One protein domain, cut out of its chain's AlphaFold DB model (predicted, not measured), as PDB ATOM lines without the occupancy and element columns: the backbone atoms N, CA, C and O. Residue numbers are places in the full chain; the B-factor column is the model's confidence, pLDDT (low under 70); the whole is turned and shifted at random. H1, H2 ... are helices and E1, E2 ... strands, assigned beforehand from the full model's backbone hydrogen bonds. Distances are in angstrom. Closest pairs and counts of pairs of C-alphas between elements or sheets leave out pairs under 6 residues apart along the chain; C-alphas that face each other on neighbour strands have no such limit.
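AT A GLANCE: This is residues 129 to 266 of the 285 residues of an uncharacterized protein of Xanthomonas citri pv. fuscans (UniProt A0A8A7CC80). A curled sheet of four strands, with the long helix H3 over one face, makes one end of the model; H2, the tiny H1 and long loops make the other, where residues 203 to 208 stick out. The printed part has 138 residues with three named helices and four named strands, in the order E1 E2 H1 H2 H3 E3 E4. The sheet, E1 - E2 - E4 - E3, is antiparallel throughout. The class is mixed, with 62 residues, under half, in named elements; the whole is compact, radius of gyration of the C-alphas 15.4 A, spanning 53 by 34 by 26 A.

IN THESE COORDINATES: E1, residues 143 to 150, 22.1 A long, begins at C-alpha 143 (98.489, 203.033, 213.305). E2 is residues 153 to 161, 25.1 A; H1, 175 to 178; H2, 191 to 203, 18.6 A; H3, 219 to 234, 22.8 A; E3, 251 to 253. E4, residues 257 to 265, 25.0 A, ends at C-alpha 265 (112.814, 204.928, 224.186).

HOW THE PARTS SIT: E1 and E2 form a hairpin, with N 146 and O 157 at 2.9 A. E2 and E4 have N 158 and O 262 at 2.8 A. The hairpin E3 and E4 has N 251 and O 259 at 2.8 A. H3 makes two layers with the sheet, a helix on one face, at a height of 10.7 A; its closest C-alphas to E4 are Ala 231 and Phe 262, 7.4 A. H1 and H2 touch, closest C-alphas Ala 178 and Ala 198, 5.5 A, H2 with residues 198 to 202 alone. H2 and H3 are apart. Every O i to N i+4 pair is within hydrogen-bond range in H2 and H3; H1 is too short for one.

THE WHOLE: The C-alphas of Gly 152 and Asn 206, the two farthest apart, are 54.4 A apart. The printed part has no cut. The links E2 to H1, H1 to H2, H2 to H3 and H3 to E3 are long. Mean pLDDT of the printed part is 86.2; residues 172, 236 to 239, 242 to 248 and 254 to 256 are under 70.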
ATOM      1  N   SER A 129     100.015 209.403 227.337       86.56
ATOM      2  CA  SER A 129      99.297 210.433 226.590       86.56
ATOM      3  C   SER A 129      98.086 209.825 225.885       86.56
ATOM      4  O   SER A 129      98.024 208.612 225.659       86.56
ATOM      5  N   GLU A 130      97.137 210.668 225.487       87.81
ATOM      6  CA  GLU A 130      96.065 210.227 224.595       87.81
ATOM      7  C   GLU A 130      96.652 209.591 223.328       87.81
ATOM      8  O   GLU A 130      97.714 210.006 222.847       87.81
ATOM      9  N   TRP A 131      95.970 208.562 222.826       90.62
ATOM     10  CA  TRP A 131      96.308 207.942 221.554       90.62
ATOM     11  C   TRP A 131      95.982 208.908 220.420       90.62
ATOM     12  O   TRP A 131      94.896 209.484 220.387       90.62
ATOM     13  N   GLN A 132      96.922 209.075 219.499       92.62
ATOM     14  CA  GLN A 132      96.784 209.942 218.335       92.62
ATOM     15  C   GLN A 132      97.017 209.134 217.055       92.62
ATOM     16  O   GLN A 132      97.858 208.232 217.058       92.62
ATOM     17  N   PRO A 133      96.312 209.438 215.955       93.38
ATOM     18  CA  PRO A 133      96.540 208.779 214.677       93.38
ATOM     19  C   PRO A 133      97.933 209.118 214.130       93.38
ATOM     20  O   PRO A 133      98.319 210.287 214.064       93.38
ATOM     21  N   ALA A 134      98.669 208.100 213.681       92.06
ATOM     22  CA  ALA A 134      99.940 208.276 212.974       92.06
ATOM     23  C   ALA A 134      99.730 208.665 211.499       92.06
ATOM     24  O   ALA A 134     100.666 209.112 210.845       92.06
ATOM     25  N   ASN A 135      98.496 208.525 210.988       92.12
ATOM     26  CA  ASN A 135      98.109 208.785 209.596       92.12
ATOM     27  C   ASN A 135      98.860 207.919 208.567       92.12
ATOM     28  O   ASN A 135      99.106 208.362 207.448       92.12
ATOM     29  N   ILE A 136      99.192 206.678 208.941       92.31
ATOM     30  CA  ILE A 136      99.779 205.685 208.035       92.31
ATOM     31  C   ILE A 136      98.654 204.849 207.420       92.31
ATOM     32  O   ILE A 136      97.981 204.088 208.116       92.31
ATOM     33  N   GLY A 137      98.495 204.956 206.102       89.94
ATOM     34  CA  GLY A 137      97.473 204.229 205.350       89.94
ATOM     35  C   GLY A 137      96.137 204.980 205.219       89.94
ATOM     36  O   GLY A 137      96.027 206.150 205.584       89.94
ATOM     37  N   PRO A 138      95.118 204.331 204.630       89.88
ATOM     38  CA  PRO A 138      93.834 204.963 204.302       89.88
ATOM     39  C   PRO A 138      92.953 205.270 205.522       89.88
ATOM     40  O   PRO A 138      92.129 206.181 205.463       89.88
ATOM     41  N   ASP A 139      93.105 204.519 206.614       92.06
ATOM     42  CA  ASP A 139      92.448 204.792 207.890       92.06
ATOM     43  C   ASP A 139      93.467 205.416 208.859       92.06
ATOM     44  O   ASP A 139      94.433 204.740 209.228       92.06
ATOM     45  N   PRO A 140      93.264 206.669 209.311       91.00
ATOM     46  CA  PRO A 140      94.172 207.344 210.237       91.00
ATOM     47  C   PRO A 140      94.459 206.564 211.524       91.00
ATOM     48  O   PRO A 140      95.517 206.748 212.123       91.00
ATOM     49  N   TRP A 141      93.528 205.701 211.941       93.00
ATOM     50  CA  TRP A 141      93.607 204.913 213.166       93.00
ATOM     51  C   TRP A 141      94.162 203.501 212.947       93.00
ATOM     52  O   TRP A 141      94.212 202.722 213.890       93.00
ATOM     53  N   ALA A 142      94.610 203.135 211.741       94.19
ATOM     54  CA  ALA A 142      95.289 201.852 211.529       94.19
ATOM     55  C   ALA A 142      96.600 201.757 212.329       94.19
ATOM     56  O   ALA A 142      96.943 200.696 212.854       94.19
ATOM     57  N   VAL A 143      97.303 202.885 212.460       95.00
ATOM     58  CA  VAL A 143      98.489 203.033 213.305       95.00
ATOM     59  C   VAL A 143      98.287 204.240 214.206       95.00
ATOM     60  O   VAL A 143      97.944 205.327 213.745       95.00
ATOM     61  N   VAL A 144      98.507 204.043 215.498       93.69
ATOM     62  CA  VAL A 144      98.338 205.062 216.530       93.69
ATOM     63  C   VAL A 144      99.605 205.203 217.347       93.69
ATOM     64  O   VAL A 144     100.378 204.258 217.509       93.69
ATOM     65  N   GLU A 145      99.797 206.381 217.915       93.56
ATOM     66  CA  GLU A 145     100.917 206.668 218.790       93.56
ATOM     67  C   GLU A 145     100.443 207.202 220.135       93.56
ATOM     68  O   GLU A 145      99.443 207.911 220.242       93.56
ATOM     69  N   SER A 146     101.199 206.877 221.171       91.81
ATOM     70  CA  SER A 146     101.083 207.461 222.500       91.81
ATOM     71  C   SER A 146     102.486 207.592 223.099       91.81
ATOM     72  O   SER A 146     103.473 207.109 222.542       91.81
ATOM     73  N   ALA A 147     102.614 208.278 224.224       90.19
ATOM     74  CA  ALA A 147     103.857 208.395 224.964       90.19
ATOM     75  C   ALA A 147     103.616 208.099 226.441       90.19
ATOM     76  O   ALA A 147     102.611 208.510 227.013       90.19
ATOM     77  N   VAL A 148     104.557 207.420 227.087       87.12
ATOM     78  CA  VAL A 148     104.512 207.130 228.524       87.12
ATOM     79  C   VAL A 148     105.886 207.357 229.137       87.12
ATOM     80  O   VAL A 148     106.904 207.163 228.479       87.12
ATOM     81  N   VAL A 149     105.940 207.766 230.404       81.62
ATOM     82  CA  VAL A 149     107.203 207.885 231.143       81.62
ATOM     83  C   VAL A 149     107.283 206.786 232.195       81.62
ATOM     84  O   VAL A 149     106.507 206.753 233.149       81.62
ATOM     85  N   VAL A 150     108.255 205.891 232.033       78.50
ATOM     86  CA  VAL A 150     108.521 204.777 232.951       78.50
ATOM     87  C   VAL A 150     109.932 204.938 233.495       78.50
ATOM     88  O   VAL A 150     110.882 205.042 232.726       78.50
ATOM     89  N   ASN A 151     110.087 204.990 234.819       73.06
ATOM     90  CA  ASN A 151     111.377 205.171 235.495       73.06
ATOM     91  C   ASN A 151     112.204 206.357 234.940       73.06
ATOM     92  O   ASN A 151     113.413 206.247 234.756       73.06
ATOM     93  N   GLY A 152     111.553 207.476 234.598       72.44
ATOM     94  CA  GLY A 152     112.195 208.671 234.035       72.44
ATOM     95  C   GLY A 152     112.587 208.547 232.557       72.44
ATOM     96  O   GLY A 152     113.096 209.503 231.978       72.44
ATOM     97  N   THR A 153     112.323 207.399 231.930       80.25
ATOM     98  CA  THR A 153     112.527 207.177 230.496       80.25
ATOM     99  C   THR A 153     111.224 207.441 229.758       80.25
ATOM    100  O   THR A 153     110.205 206.813 230.046       80.25
ATOM    101  N   CYS A 154     111.250 208.368 228.802       85.81
ATOM    102  CA  CYS A 154     110.130 208.575 227.896       85.81
ATOM    103  C   CYS A 154     110.135 207.468 226.835       85.81
ATOM    104  O   CYS A 154     111.129 207.270 226.136       85.81
ATOM    105  N   LEU A 155     109.036 206.731 226.743       89.75
ATOM    106  CA  LEU A 155     108.795 205.707 225.739       89.75
ATOM    107  C   LEU A 155     107.730 206.222 224.777       89.75
ATOM    108  O   LEU A 155     106.657 206.644 225.217       89.75
ATOM    109  N   ARG A 156     107.999 206.140 223.474       91.50
ATOM    110  CA  ARG A 156     106.951 206.242 222.461       91.50
ATOM    111  C   ARG A 156     106.328 204.869 222.290       91.50
ATOM    112  O   ARG A 156     107.043 203.888 222.104       91.50
ATOM    113  N   LEU A 157     105.011 204.820 222.381       92.19
ATOM    114  CA  LEU A 157     104.194 203.645 222.144       92.19
ATOM    115  C   LEU A 157     103.628 203.740 220.732       92.19
ATOM    116  O   LEU A 157     103.017 204.750 220.393       92.19
ATOM    117  N   ILE A 158     103.806 202.694 219.939       93.31
ATOM    118  CA  ILE A 158     103.203 202.547 218.616       93.31
ATOM    119  C   ILE A 158     102.213 201.398 218.692       93.31
ATOM    120  O   ILE A 158     102.613 200.251 218.893       93.31
ATOM    121  N   GLY A 159     100.931 201.709 218.554       93.88
ATOM    122  CA  GLY A 159      99.869 200.728 218.405       93.88
ATOM    123  C   GLY A 159      99.600 200.477 216.930       93.88
ATOM    124  O   GLY A 159      99.309 201.406 216.187       93.88
ATOM    125  N   THR A 160      99.661 199.221 216.507       94.75
ATOM    126  CA  THR A 160      99.253 198.804 215.160       94.75
ATOM    127  C   THR A 160      97.972 197.999 215.276       94.75
ATOM    128  O   THR A 160      97.919 197.058 216.067       94.75
ATOM    129  N   ARG A 161      96.928 198.378 214.533       94.75
ATOM    130  CA  ARG A 161      95.646 197.675 214.560       94.75
ATOM    131  C   ARG A 161      95.820 196.293 213.945       94.75
ATOM    132  O   ARG A 161      96.144 196.170 212.764       94.75
ATOM    133  N   THR A 162      95.594 195.257 214.739       93.12
ATOM    134  CA  THR A 162      95.895 193.873 214.372       93.12
ATOM    135  C   THR A 162      94.621 193.047 214.376       93.12
ATOM    136  O   THR A 162      93.772 193.173 215.261       93.12
ATOM    137  N   TYR A 163      94.484 192.187 213.372       93.25
ATOM    138  CA  TYR A 163      93.400 191.225 213.305       93.25
ATOM    139  C   TYR A 163      93.636 190.139 214.353       93.25
ATOM    140  O   TYR A 163      94.549 189.332 214.200       93.25
ATOM    141  N   LEU A 164      92.841 190.149 215.422       90.38
ATOM    142  CA  LEU A 164      92.898 189.181 216.518       90.38
ATOM    143  C   LEU A 164      91.466 188.728 216.860       90.38
ATOM    144  O   LEU A 164      90.865 189.239 217.810       90.38
ATOM    145  N   PRO A 165      90.879 187.816 216.069       89.94
ATOM    146  CA  PRO A 165      89.459 187.480 216.161       89.94
ATOM    147  C   PRO A 165      89.077 186.833 217.497       89.94
ATOM    148  O   PRO A 165      87.931 186.972 217.917       89.94
ATOM    149  N   ARG A 166      90.016 186.225 218.238       87.19
ATOM    150  CA  ARG A 166      89.768 185.752 219.613       87.19
ATOM    151  C   ARG A 166      89.261 186.838 220.573       87.19
ATOM    152  O   ARG A 166      88.618 186.514 221.564       87.19
ATOM    153  N   PHE A 167      89.532 188.113 220.284       86.75
ATOM    154  CA  PHE A 167      89.091 189.253 221.094       86.75
ATOM    155  C   PHE A 167      87.853 189.965 220.532       86.75
ATOM    156  O   PHE A 167      87.421 190.973 221.092       86.75
ATOM    157  N   TYR A 168      87.285 189.479 219.428       87.44
ATOM    158  CA  TYR A 168      86.051 190.025 218.868       87.44
ATOM    159  C   TYR A 168      84.828 189.456 219.593       87.44
ATOM    160  O   TYR A 168      84.793 188.290 219.986       87.44
ATOM    161  N   ASP A 169      83.792 190.283 219.746       86.38
ATOM    162  CA  ASP A 169      82.531 189.862 220.353       86.38
ATOM    163  C   ASP A 169      81.624 189.185 219.318       86.38
ATOM    164  O   ASP A 169      80.770 189.815 218.699       86.38
ATOM    165  N   PHE A 170      81.811 187.878 219.132       85.69
ATOM    166  CA  PHE A 170      80.939 187.057 218.285       85.69
ATOM    167  C   PHE A 170      79.718 186.485 219.033       85.69
ATOM    168  O   PHE A 170      79.058 185.578 218.514       85.69
ATOM    169  N   GLY A 171      79.441 186.919 220.272       79.00
ATOM    170  CA  GLY A 171      78.381 186.366 221.127       79.00
ATOM    171  C   GLY A 171      78.598 184.912 221.589       79.00
ATOM    172  O   GLY A 171      77.724 184.331 222.230       79.00
ATOM    173  N   SER A 172      79.744 184.310 221.258       69.88
ATOM    174  CA  SER A 172      80.202 182.982 221.689       69.88
ATOM    175  C   SER A 172      81.735 182.953 221.711       69.88
ATOM    176  O   SER A 172      82.367 183.646 220.912       69.88
ATOM    177  N   GLU A 173      82.338 182.162 222.606       73.31
ATOM    178  CA  GLU A 173      83.798 181.977 222.721       73.31
ATOM    179  C   GLU A 173      84.336 181.115 221.564       73.31
ATOM    180  O   GLU A 173      84.795 179.994 221.750       73.31
ATOM    181  N   ARG A 174      84.200 181.614 220.331       84.00
ATOM    182  CA  ARG A 174      84.599 180.917 219.096       84.00
ATOM    183  C   ARG A 174      85.583 181.704 218.231       84.00
ATOM    184  O   ARG A 174      85.906 181.270 217.132       84.00
ATOM    185  N   GLY A 175      86.032 182.872 218.692       86.50
ATOM    186  CA  GLY A 175      86.889 183.755 217.900       86.50
ATOM    187  C   GLY A 175      88.248 183.146 217.552       86.50
ATOM    188  O   GLY A 175      88.770 183.422 216.478       86.50
ATOM    189  N   GLU A 176      88.771 182.263 218.407       87.38
ATOM    190  CA  GLU A 176      90.009 181.507 218.165       87.38
ATOM    191  C   GLU A 176      89.955 180.645 216.891       87.38
ATOM    192  O   GLU A 176      90.968 180.474 216.223       87.38
ATOM    193  N   TYR A 177      88.774 180.153 216.494       89.00
ATOM    194  CA  TYR A 177      88.639 179.314 215.300       89.00
ATOM    195  C   TYR A 177      88.751 180.107 213.998       89.00
ATOM    196  O   TYR A 177      88.985 179.506 212.955       89.00
ATOM    197  N   ALA A 178      88.577 181.431 214.049       91.12
ATOM    198  CA  ALA A 178      88.707 182.317 212.894       91.12
ATOM    199  C   ALA A 178      90.140 182.839 212.695       91.12
ATOM    200  O   ALA A 178      90.363 183.722 211.867       91.12
ATOM    201  N   GLU A 179      91.112 182.345 213.461       90.06
ATOM    202  CA  GLU A 179      92.511 182.722 213.288       90.06
ATOM    203  C   GLU A 179      93.128 182.008 212.080       90.06
ATOM    204  O   GLU A 179      93.098 180.777 212.015       90.06
ATOM    205  N   PRO A 180      93.693 182.749 211.111       87.44
ATOM    206  CA  PRO A 180      94.356 182.147 209.970       87.44
ATOM    207  C   PRO A 180      95.693 181.544 210.399       87.44
ATOM    208  O   PRO A 180      96.314 181.960 211.376       87.44
ATOM    209  N   VAL A 181      96.199 180.612 209.600       82.88
ATOM    210  CA  VAL A 181      97.558 180.097 209.787       82.88
ATOM    211  C   VAL A 181      98.587 181.153 209.364       82.88
ATOM    212  O   VAL A 181      98.492 181.742 208.282       82.88
ATOM    213  N   GLY A 182      99.618 181.342 210.190       84.12
ATOM    214  CA  GLY A 182     100.785 182.172 209.887       84.12
ATOM    215  C   GLY A 182     100.813 183.500 210.642       84.12
ATOM    216  O   GLY A 182     100.334 183.597 211.769       84.12
ATOM    217  N   LYS A 183     101.425 184.518 210.022       85.81
ATOM    218  CA  LYS A 183     101.740 185.801 210.669       85.81
ATOM    219  C   LYS A 183     100.513 186.655 210.986       85.81
ATOM    220  O   LYS A 183      99.582 186.731 210.177       85.81
ATOM    221  N   LEU A 184     100.592 187.399 212.093       88.94
ATOM    222  CA  LEU A 184      99.612 188.426 212.459       88.94
ATOM    223  C   LEU A 184      99.397 189.442 211.324       88.94
ATOM    224  O   LEU A 184     100.344 189.938 210.712       88.94
ATOM    225  N   ARG A 185      98.131 189.774 211.051       92.06
ATOM    226  CA  ARG A 185      97.739 190.691 209.967       92.06
ATOM    227  C   ARG A 185      97.367 192.076 210.490       92.06
ATOM    228  O   ARG A 185      96.666 192.202 211.494       92.06
ATOM    229  N   ILE A 186      97.797 193.117 209.774       94.50
ATOM    230  CA  ILE A 186      97.434 194.512 210.058       94.50
ATOM    231  C   ILE A 186      96.095 194.835 209.387       94.50
ATOM    232  O   ILE A 186      95.911 194.593 208.194       94.50
ATOM    233  N   VAL A 187      95.177 195.433 210.144       94.81
ATOM    234  CA  VAL A 187      93.877 195.903 209.647       94.81
ATOM    235  C   VAL A 187      94.023 197.352 209.191       94.81
ATOM    236  O   VAL A 187      93.834 198.291 209.969       94.81
ATOM    237  N   TRP A 188      94.378 197.554 207.924       94.88
ATOM    238  CA  TRP A 188      94.656 198.890 207.380       94.88
ATOM    239  C   TRP A 188      93.416 199.749 207.127       94.88
ATOM    240  O   TRP A 188      93.497 200.969 207.210       94.88
ATOM    241  N   ASN A 189      92.270 199.142 206.830       91.38
ATOM    242  CA  ASN A 189      90.996 199.827 206.630       91.38
ATOM    243  C   ASN A 189      89.821 198.922 207.010       91.38
ATOM    244  O   ASN A 189      89.989 197.725 207.240       91.38
ATOM    245  N   GLU A 190      88.640 199.538 207.089       91.88
ATOM    246  CA  GLU A 190      87.343 198.867 207.221       91.88
ATOM    247  C   GLU A 190      87.322 197.708 208.244       91.88
ATOM    248  O   GLU A 190      87.026 196.571 207.878       91.88
ATOM    249  N   PRO A 191      87.574 197.953 209.548       92.50
ATOM    250  CA  PRO A 191      87.590 196.887 210.564       92.50
ATOM    251  C   PRO A 191      86.321 196.025 210.591       92.50
ATOM    252  O   PRO A 191      86.375 194.831 210.870       92.50
ATOM    253  N   ALA A 192      85.176 196.619 210.242       92.19
ATOM    254  CA  ALA A 192      83.909 195.908 210.126       92.19
ATOM    255  C   ALA A 192      83.932 194.809 209.047       92.19
ATOM    256  O   ALA A 192      83.328 193.760 209.251       92.19
ATOM    257  N   ALA A 193      84.647 195.007 207.934       93.75
ATOM    258  CA  ALA A 193      84.783 193.998 206.883       93.75
ATOM    259  C   ALA A 193      85.612 192.796 207.359       93.75
ATOM    260  O   ALA A 193      85.283 191.655 207.046       93.75
ATOM    261  N   TRP A 194      86.638 193.036 208.179       94.31
ATOM    262  CA  TRP A 194      87.446 191.979 208.795       94.31
ATOM    263  C   TRP A 194      86.655 191.182 209.835       94.31
ATOM    264  O   TRP A 194      86.727 189.953 209.865       94.31
ATOM    265  N   TYR A 195      85.859 191.870 210.659       92.94
ATOM    266  CA  TYR A 195      84.919 191.222 211.574       92.94
ATOM    267  C   TYR A 195      83.892 190.373 210.811       92.94
ATOM    268  O   TYR A 195      83.652 189.225 211.179       92.94
ATOM    269  N   GLN A 196      83.314 190.910 209.730       94.25
ATOM    270  CA  GLN A 196      82.328 190.191 208.926       94.25
ATOM    271  C   GLN A 196      82.939 188.965 208.239       94.25
ATOM    272  O   GLN A 196      82.335 187.903 208.292       94.25
ATOM    273  N   ALA A 197      84.154 189.068 207.690       94.81
ATOM    274  CA  ALA A 197      84.867 187.932 207.103       94.81
ATOM    275  C   ALA A 197      85.075 186.791 208.114       94.81
ATOM    276  O   ALA A 197      84.854 185.622 207.798       94.81
ATOM    277  N   ALA A 198      85.448 187.134 209.350       94.44
ATOM    278  CA  ALA A 198      85.572 186.171 210.437       94.44
ATOM    279  C   ALA A 198      84.218 185.533 210.789       94.44
ATOM    280  O   ALA A 198      84.118 184.322 210.963       94.44
ATOM    281  N   LEU A 199      83.162 186.347 210.873       93.81
ATOM    282  CA  LEU A 199      81.816 185.881 211.185       93.81
ATOM    283  C   LEU A 199      81.256 184.960 210.092       93.81
ATOM    284  O   LEU A 199      80.636 183.948 210.418       93.81
ATOM    285  N   ASP A 200      81.478 185.295 208.823       94.31
ATOM    286  CA  ASP A 200      81.068 184.493 207.669       94.31
ATOM    287  C   ASP A 200      81.773 183.134 207.689       94.31
ATOM    288  O   ASP A 200      81.109 182.103 207.597       94.31
ATOM    289  N   TYR A 201      83.089 183.125 207.930       94.81
ATOM    290  CA  TYR A 201      83.868 181.900 208.111       94.81
ATOM    291  C   TYR A 201      83.327 181.034 209.262       94.81
ATOM    292  O   TYR A 201      83.064 179.850 209.081       94.81
ATOM    293  N   LEU A 202      83.077 181.626 210.436       93.50
ATOM    294  CA  LEU A 202      82.570 180.906 211.614       93.50
ATOM    295  C   LEU A 202      81.150 180.347 211.442       93.50
ATOM    296  O   LEU A 202      80.715 179.523 212.253       93.50
ATOM    297  N   ASN A 203      80.399 180.833 210.455       93.06
ATOM    298  CA  ASN A 203      79.032 180.403 210.176       93.06
ATOM    299  C   ASN A 203      78.931 179.471 208.956       93.06
ATOM    300  O   ASN A 203      77.874 178.864 208.769       93.06
ATOM    301  N   ASP A 204      79.984 179.338 208.145       92.94
ATOM    302  CA  ASP A 204      80.016 178.426 207.001       92.94
ATOM    303  C   ASP A 204      80.684 177.091 207.381       92.94
ATOM    304  O   ASP A 204      81.904 177.021 207.528       92.94
ATOM    305  N   PRO A 205      79.919 175.988 207.490       88.06
ATOM    306  CA  PRO A 205      80.473 174.681 207.836       88.06
ATOM    307  C   PRO A 205      81.387 174.086 206.753       88.06
ATOM    308  O   PRO A 205      82.036 173.074 207.009       88.06
ATOM    309  N   ASN A 206      81.411 174.660 205.544       92.31
ATOM    310  CA  ASN A 206      82.250 174.206 204.435       92.31
ATOM    311  C   ASN A 206      83.471 175.106 204.200       92.31
ATOM    312  O   ASN A 206      84.268 174.805 203.304       92.31
ATOM    313  N   ALA A 207      83.618 176.202 204.950       88.94
ATOM    314  CA  ALA A 207      84.765 177.080 204.801       88.94
ATOM    315  C   ALA A 207      86.053 176.339 205.184       88.94
ATOM    316  O   ALA A 207      86.113 175.612 206.173       88.94
ATOM    317  N   THR A 208      87.084 176.503 204.357       85.44
ATOM    318  CA  THR A 208      88.396 175.862 204.557       85.44
ATOM    319  C   THR A 208      89.445 176.828 205.095       85.44
ATOM    320  O   THR A 208      90.405 176.376 205.710       85.44
ATOM    321  N   ASP A 209      89.254 178.131 204.879       87.38
ATOM    322  CA  ASP A 209      90.101 179.206 205.397       87.38
ATOM    323  C   ASP A 209      89.297 180.515 205.484       87.38
ATOM    324  O   ASP A 209      88.277 180.675 204.798       87.38
ATOM    325  N   VAL A 210      89.749 181.453 206.316       89.81
ATOM    326  CA  VAL A 210      89.127 182.771 206.470       89.81
ATOM    327  C   VAL A 210      89.519 183.686 205.309       89.81
ATOM    328  O   VAL A 210      90.690 183.959 205.044       89.81
ATOM    329  N   LEU A 211      88.516 184.200 204.594       91.62
ATOM    330  CA  LEU A 211      88.726 185.074 203.440       91.62
ATOM    331  C   LEU A 211      88.814 186.536 203.879       91.62
ATOM    332  O   LEU A 211      87.823 187.264 203.892       91.62
ATOM    333  N   LEU A 212      90.019 186.960 204.251       91.88
ATOM    334  CA  LEU A 212      90.275 188.329 204.696       91.88
ATOM    335  C   LEU A 212      90.299 189.326 203.520       91.88
ATOM    336  O   LEU A 212      90.675 188.954 202.403       91.88
ATOM    337  N   PRO A 213      89.943 190.604 203.753       92.56
ATOM    338  CA  PRO A 213      90.046 191.647 202.737       92.56
ATOM    339  C   PRO A 213      91.463 191.765 202.156       92.56
ATOM    340  O   PRO A 213      92.451 191.805 202.891       92.56
ATOM    341  N   ILE A 214      91.562 191.863 200.828       88.56
ATOM    342  CA  ILE A 214      92.833 192.097 200.130       88.56
ATOM    343  C   ILE A 214      93.098 193.600 200.103       88.56
ATOM    344  O   ILE A 214      92.256 194.374 199.647       88.56
ATOM    345  N   ILE A 215      94.279 194.009 200.565       89.88
ATOM    346  CA  ILE A 215      94.679 195.414 200.636       89.88
ATOM    347  C   ILE A 215      95.987 195.594 199.871       89.88
ATOM    348  O   ILE A 215      96.990 194.953 200.185       89.88
ATOM    349  N   GLU A 216      95.984 196.481 198.877       91.50
ATOM    350  CA  GLU A 216      97.208 196.915 198.207       91.50
ATOM    351  C   GLU A 216      97.953 197.912 199.100       91.50
ATOM    352  O   GLU A 216      97.411 198.946 199.497       91.50
ATOM    353  N   LEU A 217      99.198 197.586 199.447       93.19
ATOM    354  CA  LEU A 217     100.006 198.413 200.338       93.19
ATOM    355  C   LEU A 217     100.656 199.558 199.565       93.19
ATOM    356  O   LEU A 217     101.288 199.351 198.527       93.19
ATOM    357  N   THR A 218     100.570 200.766 200.115       94.69
ATOM    358  CA  THR A 218     101.466 201.854 199.718       94.69
ATOM    359  C   THR A 218     102.883 201.579 200.226       94.69
ATOM    360  O   THR A 218     103.097 200.733 201.094       94.69
ATOM    361  N   GLU A 219     103.872 202.324 199.727       95.25
ATOM    362  CA  GLU A 219     105.262 202.189 200.184       95.25
ATOM    363  C   GLU A 219     105.403 202.404 201.703       95.25
ATOM    364  O   GLU A 219     106.155 201.699 202.375       95.25
ATOM    365  N   GLU A 220     104.651 203.354 202.264       94.38
ATOM    366  CA  GLU A 220     104.671 203.649 203.698       94.38
ATOM    367  C   GLU A 220     104.042 202.523 204.525       94.38
ATOM    368  O   GLU A 220     104.607 202.114 205.539       94.38
ATOM    369  N   MET A 221     102.922 201.963 204.055       96.00
ATOM    370  CA  MET A 221     102.279 200.809 204.689       96.00
ATOM    371  C   MET A 221     103.188 199.579 204.658       96.00
ATOM    372  O   MET A 221     103.315 198.897 205.671       96.00
ATOM    373  N   ALA A 222     103.858 199.320 203.531       96.38
ATOM    374  CA  ALA A 222     104.812 198.221 203.406       96.38
ATOM    375  C   ALA A 222     105.989 198.389 204.380       96.38
ATOM    376  O   ALA A 222     106.325 197.464 205.112       96.38
ATOM    377  N   ARG A 223     106.550 199.601 204.478       96.62
ATOM    378  CA  ARG A 223     107.636 199.909 205.418       96.62
ATOM    379  C   ARG A 223     107.220 199.717 206.878       96.62
ATOM    380  O   ARG A 223     108.002 199.204 207.675       96.62
ATOM    381  N   HIS A 224     106.008 200.139 207.239       95.94
ATOM    382  CA  HIS A 224     105.474 199.921 208.586       95.94
ATOM    383  C   HIS A 224     105.197 198.442 208.851       95.94
ATOM    384  O   HIS A 224     105.474 197.967 209.947       95.94
ATOM    385  N   GLN A 225     104.704 197.700 207.858       95.38
ATOM    386  CA  GLN A 225     104.512 196.259 207.974       95.38
ATOM    387  C   GLN A 225     105.841 195.534 208.224       95.38
ATOM    388  O   GLN A 225     105.923 194.749 209.164       95.38
ATOM    389  N   ASP A 226     106.898 195.856 207.476       94.94
ATOM    390  CA  ASP A 226     108.233 195.284 207.691       94.94
ATOM    391  C   ASP A 226     108.762 195.591 209.103       94.94
ATOM    392  O   ASP A 226     109.316 194.720 209.783       94.94
ATOM    393  N   TRP A 227     108.570 196.827 209.578       94.06
ATOM    394  CA  TRP A 227     108.919 197.220 210.944       94.06
ATOM    395  C   TRP A 227     108.119 196.430 211.989       94.06
ATOM    396  O   TRP A 227     108.703 195.931 212.952       94.06
ATOM    397  N   PHE A 228     106.808 196.291 211.796       92.81
ATOM    398  CA  PHE A 228     105.910 195.585 212.706       92.81
ATOM    399  C   PHE A 228     106.272 194.100 212.806       92.81
ATOM    400  O   PHE A 228     106.404 193.571 213.908       92.81
ATOM    401  N   GLU A 229     106.523 193.447 211.671       91.00
ATOM    402  CA  GLU A 229     106.984 192.058 211.623       91.00
ATOM    403  C   GLU A 229     108.350 191.891 212.307       91.00
ATOM    404  O   GLU A 229     108.554 190.944 213.063       91.00
ATOM    405  N   THR A 230     109.268 192.845 212.122       90.12
ATOM    406  CA  THR A 230     110.568 192.841 212.814       90.12
ATOM    407  C   THR A 230     110.407 192.991 214.333       90.12
ATOM    408  O   THR A 230     111.113 192.337 215.102       90.12
ATOM    409  N   ALA A 231     109.480 193.841 214.785       88.75
ATOM    410  CA  ALA A 231     109.201 194.051 216.205       88.75
ATOM    411  C   ALA A 231     108.564 192.813 216.865       88.75
ATOM    412  O   ALA A 231     108.937 192.456 217.987       88.75
ATOM    413  N   LEU A 232     107.656 192.139 216.151       86.69
ATOM    414  CA  LEU A 232     107.084 190.854 216.559       86.69
ATOM    415  C   LEU A 232     108.168 189.784 216.694       86.69
ATOM    416  O   LEU A 232     108.251 189.136 217.734       86.69
ATOM    417  N   ALA A 233     109.053 189.665 215.703       84.00
ATOM    418  CA  ALA A 233     110.133 188.682 215.719       84.00
ATOM    419  C   ALA A 233     111.132 188.881 216.864       84.00
ATOM    420  O   ALA A 233     111.673 187.925 217.420       84.00
ATOM    421  N   ALA A 234     111.365 190.133 217.261       83.12
ATOM    422  CA  ALA A 234     112.202 190.446 218.414       83.12
ATOM    423  C   ALA A 234     111.545 190.072 219.759       83.12
ATOM    424  O   ALA A 234     112.240 189.970 220.772       83.12
ATOM    425  N   SER A 235     110.227 189.868 219.779       72.62
ATOM    426  CA  SER A 235     109.430 189.620 220.978       72.62
ATOM    427  C   SER A 235     109.026 188.144 221.065       72.62
ATOM    428  O   SER A 235     107.938 187.762 220.650       72.62
ATOM    429  N   SER A 236     109.930 187.315 221.600       59.47
ATOM    430  CA  SER A 236     109.684 185.964 222.146       59.47
ATOM    431  C   SER A 236     108.635 185.078 221.439       59.47
ATOM    432  O   SER A 236     107.870 184.400 222.114       59.47
ATOM    433  N   TYR A 237     108.644 185.012 220.102       54.94
ATOM    434  CA  TYR A 237     107.837 184.086 219.283       54.94
ATOM    435  C   TYR A 237     106.329 184.375 219.139       54.94
ATOM    436  O   TYR A 237     105.593 183.471 218.752       54.94
ATOM    437  N   VAL A 238     105.849 185.611 219.328       65.62
ATOM    438  CA  VAL A 238     104.429 185.954 219.043       65.62
ATOM    439  C   VAL A 238     104.206 186.434 217.600       65.62
ATOM    440  O   VAL A 238     103.380 187.302 217.321       65.62
ATOM    441  N   GLU A 239     104.985 185.910 216.654       63.84
ATOM    442  CA  GLU A 239     104.868 186.274 215.236       63.84
ATOM    443  C   GLU A 239     103.587 185.729 214.592       63.84
ATOM    444  O   GLU A 239     103.080 186.313 213.630       63.84
ATOM    445  N   GLU A 240     103.068 184.622 215.121       73.56
ATOM    446  CA  GLU A 240     101.999 183.831 214.520       73.56
ATOM    447  C   GLU A 240     100.792 183.690 215.449       73.56
ATOM    448  O   GLU A 240     100.893 183.821 216.670       73.56
ATOM    449  N   TYR A 241      99.636 183.401 214.856       73.44
ATOM    450  CA  TYR A 241      98.447 183.007 215.607       73.44
ATOM    451  C   TYR A 241      98.698 181.679 216.342       73.44
ATOM    452  O   TYR A 241      99.141 180.704 215.734       73.44
ATOM    453  N   GLY A 242      98.418 181.619 217.647       65.19
ATOM    454  CA  GLY A 242      98.656 180.411 218.440       65.19
ATOM    455  C   GLY A 242      98.256 180.528 219.909       65.19
ATOM    456  O   GLY A 242      97.888 181.601 220.381       65.19
ATOM    457  N   LEU A 243      98.288 179.397 220.615       53.25
ATOM    458  CA  LEU A 243      98.043 179.295 222.057       53.25
ATOM    459  C   LEU A 243      99.394 179.155 222.765       53.25
ATOM    460  O   LEU A 243      99.922 178.044 222.876       53.25
ATOM    461  N   GLY A 244      99.976 180.275 223.190       57.78
ATOM    462  CA  GLY A 244     101.185 180.310 224.008       57.78
ATOM    463  C   GLY A 244     100.917 180.917 225.384       57.78
ATOM    464  O   GLY A 244     100.072 181.792 225.545       57.78
ATOM    465  N   ASP A 245     101.685 180.499 226.393       54.31
ATOM    466  CA  ASP A 245     101.668 181.157 227.713       54.31
ATOM    467  C   ASP A 245     102.205 182.612 227.649       54.31
ATOM    468  O   ASP A 245     101.989 183.392 228.577       54.31
ATOM    469  N   ASP A 246     102.851 182.985 226.534       59.66
ATOM    470  CA  ASP A 246     103.433 184.304 226.244       59.66
ATOM    471  C   ASP A 246     102.610 185.118 225.215       59.66
ATOM    472  O   ASP A 246     103.158 185.935 224.471       59.66
ATOM    473  N   ASP A 247     101.293 184.904 225.140       63.50
ATOM    474  CA  ASP A 247     100.423 185.602 224.185       63.50
ATOM    475  C   ASP A 247     100.470 187.138 224.342       63.50
ATOM    476  O   ASP A 247     100.415 187.700 225.443       63.50
ATOM    477  N   LEU A 248     100.511 187.846 223.206       68.56
ATOM    478  CA  LEU A 248     100.399 189.304 223.164       68.56
ATOM    479  C   LEU A 248      99.047 189.736 223.738       68.56
ATOM    480  O   LEU A 248      97.989 189.391 223.213       68.56
ATOM    481  N   VAL A 249      99.079 190.564 224.781       72.12
ATOM    482  CA  VAL A 249      97.873 191.200 225.320       72.12
ATOM    483  C   VAL A 249      97.583 192.460 224.500       72.12
ATOM    484  O   VAL A 249      98.352 193.424 224.593       72.12
ATOM    485  N   PRO A 250      96.502 192.502 223.698       80.81
ATOM    486  CA  PRO A 250      96.201 193.675 222.896       80.81
ATOM    487  C   PRO A 250      95.726 194.834 223.769       80.81
ATOM    488  O   PRO A 250      95.118 194.664 224.830       80.81
ATOM    489  N   VAL A 251      95.950 196.045 223.270       82.44
ATOM    490  CA  VAL A 251      95.354 197.264 223.805       82.44
ATOM    491  C   VAL A 251      94.112 197.591 222.989       82.44
ATOM    492  O   VAL A 251      94.158 197.641 221.762       82.44
ATOM    493  N   PHE A 252      93.002 197.842 223.675       79.62
ATOM    494  CA  PHE A 252      91.774 198.307 223.040       79.62
ATOM    495  C   PHE A 252      91.765 199.832 223.022       79.62
ATOM    496  O   PHE A 252      91.657 200.476 224.069       79.62
ATOM    497  N   VAL A 253      91.880 200.399 221.827       72.06
ATOM    498  CA  VAL A 253      91.662 201.830 221.571       72.06
ATOM    499  C   VAL A 253      90.291 201.963 220.903       72.06
ATOM    500  O   VAL A 253      89.831 201.010 220.276       72.06
ATOM    501  N   GLU A 254      89.612 203.090 221.125       65.50
ATOM    502  CA  GLU A 254      88.215 203.395 220.764       65.50
ATOM    503  C   GLU A 254      87.561 202.510 219.674       65.50
ATOM    504  O   GLU A 254      88.099 202.286 218.588       65.50
ATOM    505  N   GLY A 255      86.342 202.029 219.957       65.25
ATOM    506  CA  GLY A 255      85.553 201.242 219.000       65.25
ATOM    507  C   GLY A 255      85.902 199.750 218.921       65.25
ATOM    508  O   GLY A 255      85.699 199.153 217.873       65.25
ATOM    509  N   GLN A 256      86.413 199.150 220.009       65.62
ATOM    510  CA  GLN A 256      86.771 197.717 220.114       65.62
ATOM    511  C   GLN A 256      87.872 197.241 219.147       65.62
ATOM    512  O   GLN A 256      88.069 196.043 218.952       65.62
ATOM    513  N   ASN A 257      88.639 198.165 218.573       82.12
ATOM    514  CA  ASN A 257      89.778 197.808 217.741       82.12
ATOM    515  C   ASN A 257      90.915 197.260 218.613       82.12
ATOM    516  O   ASN A 257      91.255 197.841 219.647       82.12
ATOM    517  N   CYS A 258      91.507 196.148 218.184       89.81
ATOM    518  CA  CYS A 258      92.629 195.515 218.870       89.81
ATOM    519  C   CYS A 258      93.947 196.056 218.319       89.81
ATOM    520  O   CYS A 258      94.168 196.017 217.109       89.81
ATOM    521  N   TYR A 259      94.826 196.527 219.199       92.25
ATOM    522  CA  TYR A 259      96.148 197.019 218.828       92.25
ATOM    523  C   TYR A 259      97.234 196.204 219.510       92.25
ATOM    524  O   TYR A 259      97.222 196.037 220.730       92.25
ATOM    525  N   VAL A 260      98.217 195.765 218.731       91.44
ATOM    526  CA  VAL A 260      99.500 195.317 219.273       91.44
ATOM    527  C   VAL A 260     100.373 196.552 219.460       91.44
ATOM    528  O   VAL A 260     100.532 197.352 218.535       91.44
ATOM    529  N   VAL A 261     100.902 196.731 220.671       90.81
ATOM    530  CA  VAL A 261     101.636 197.939 221.059       90.81
ATOM    531  C   VAL A 261     103.094 197.615 221.347       90.81
ATOM    532  O   VAL A 261     103.392 196.823 222.238       90.81
ATOM    533  N   PHE A 262     103.996 198.311 220.661       89.88
ATOM    534  CA  PHE A 262     105.429 198.290 220.950       89.88
ATOM    535  C   PHE A 262     105.889 199.633 221.504       89.88
ATOM    536  O   PHE A 262     105.487 200.689 221.019       89.88
ATOM    537  N   GLY A 263     106.744 199.590 222.524       88.94
ATOM    538  CA  GLY A 263     107.352 200.772 223.124       88.94
ATOM    539  C   GLY A 263     108.836 200.870 222.793       88.94
ATOM    540  O   GLY A 263     109.558 199.887 222.948       88.94
ATOM    541  N   TYR A 264     109.316 202.051 222.405       86.62
ATOM    542  CA  TYR A 264     110.749 202.319 222.270       86.62
ATOM    543  C   TYR A 264     111.143 203.637 222.946       86.62
ATOM    544  O   TYR A 264     110.342 204.575 223.004       86.62
ATOM    545  N   PRO A 265     112.368 203.730 223.493       88.06
ATOM    546  CA  PRO A 265     112.814 204.928 224.186       88.06
ATOM    547  C   PRO A 265     113.010 206.095 223.218       88.06
ATOM    548  O   PRO A 265     113.596 205.943 222.146       88.06
ATOM    549  N   ILE A 266     112.556 207.277 223.630       85.38
ATOM    550  CA  ILE A 266     112.747 208.539 222.913       85.38
ATOM    551  C   ILE A 266     113.357 209.603 223.827       85.38
ATOM    552  O   ILE A 266     113.235 209.557 225.052       85.38
TER     553      ILE A 266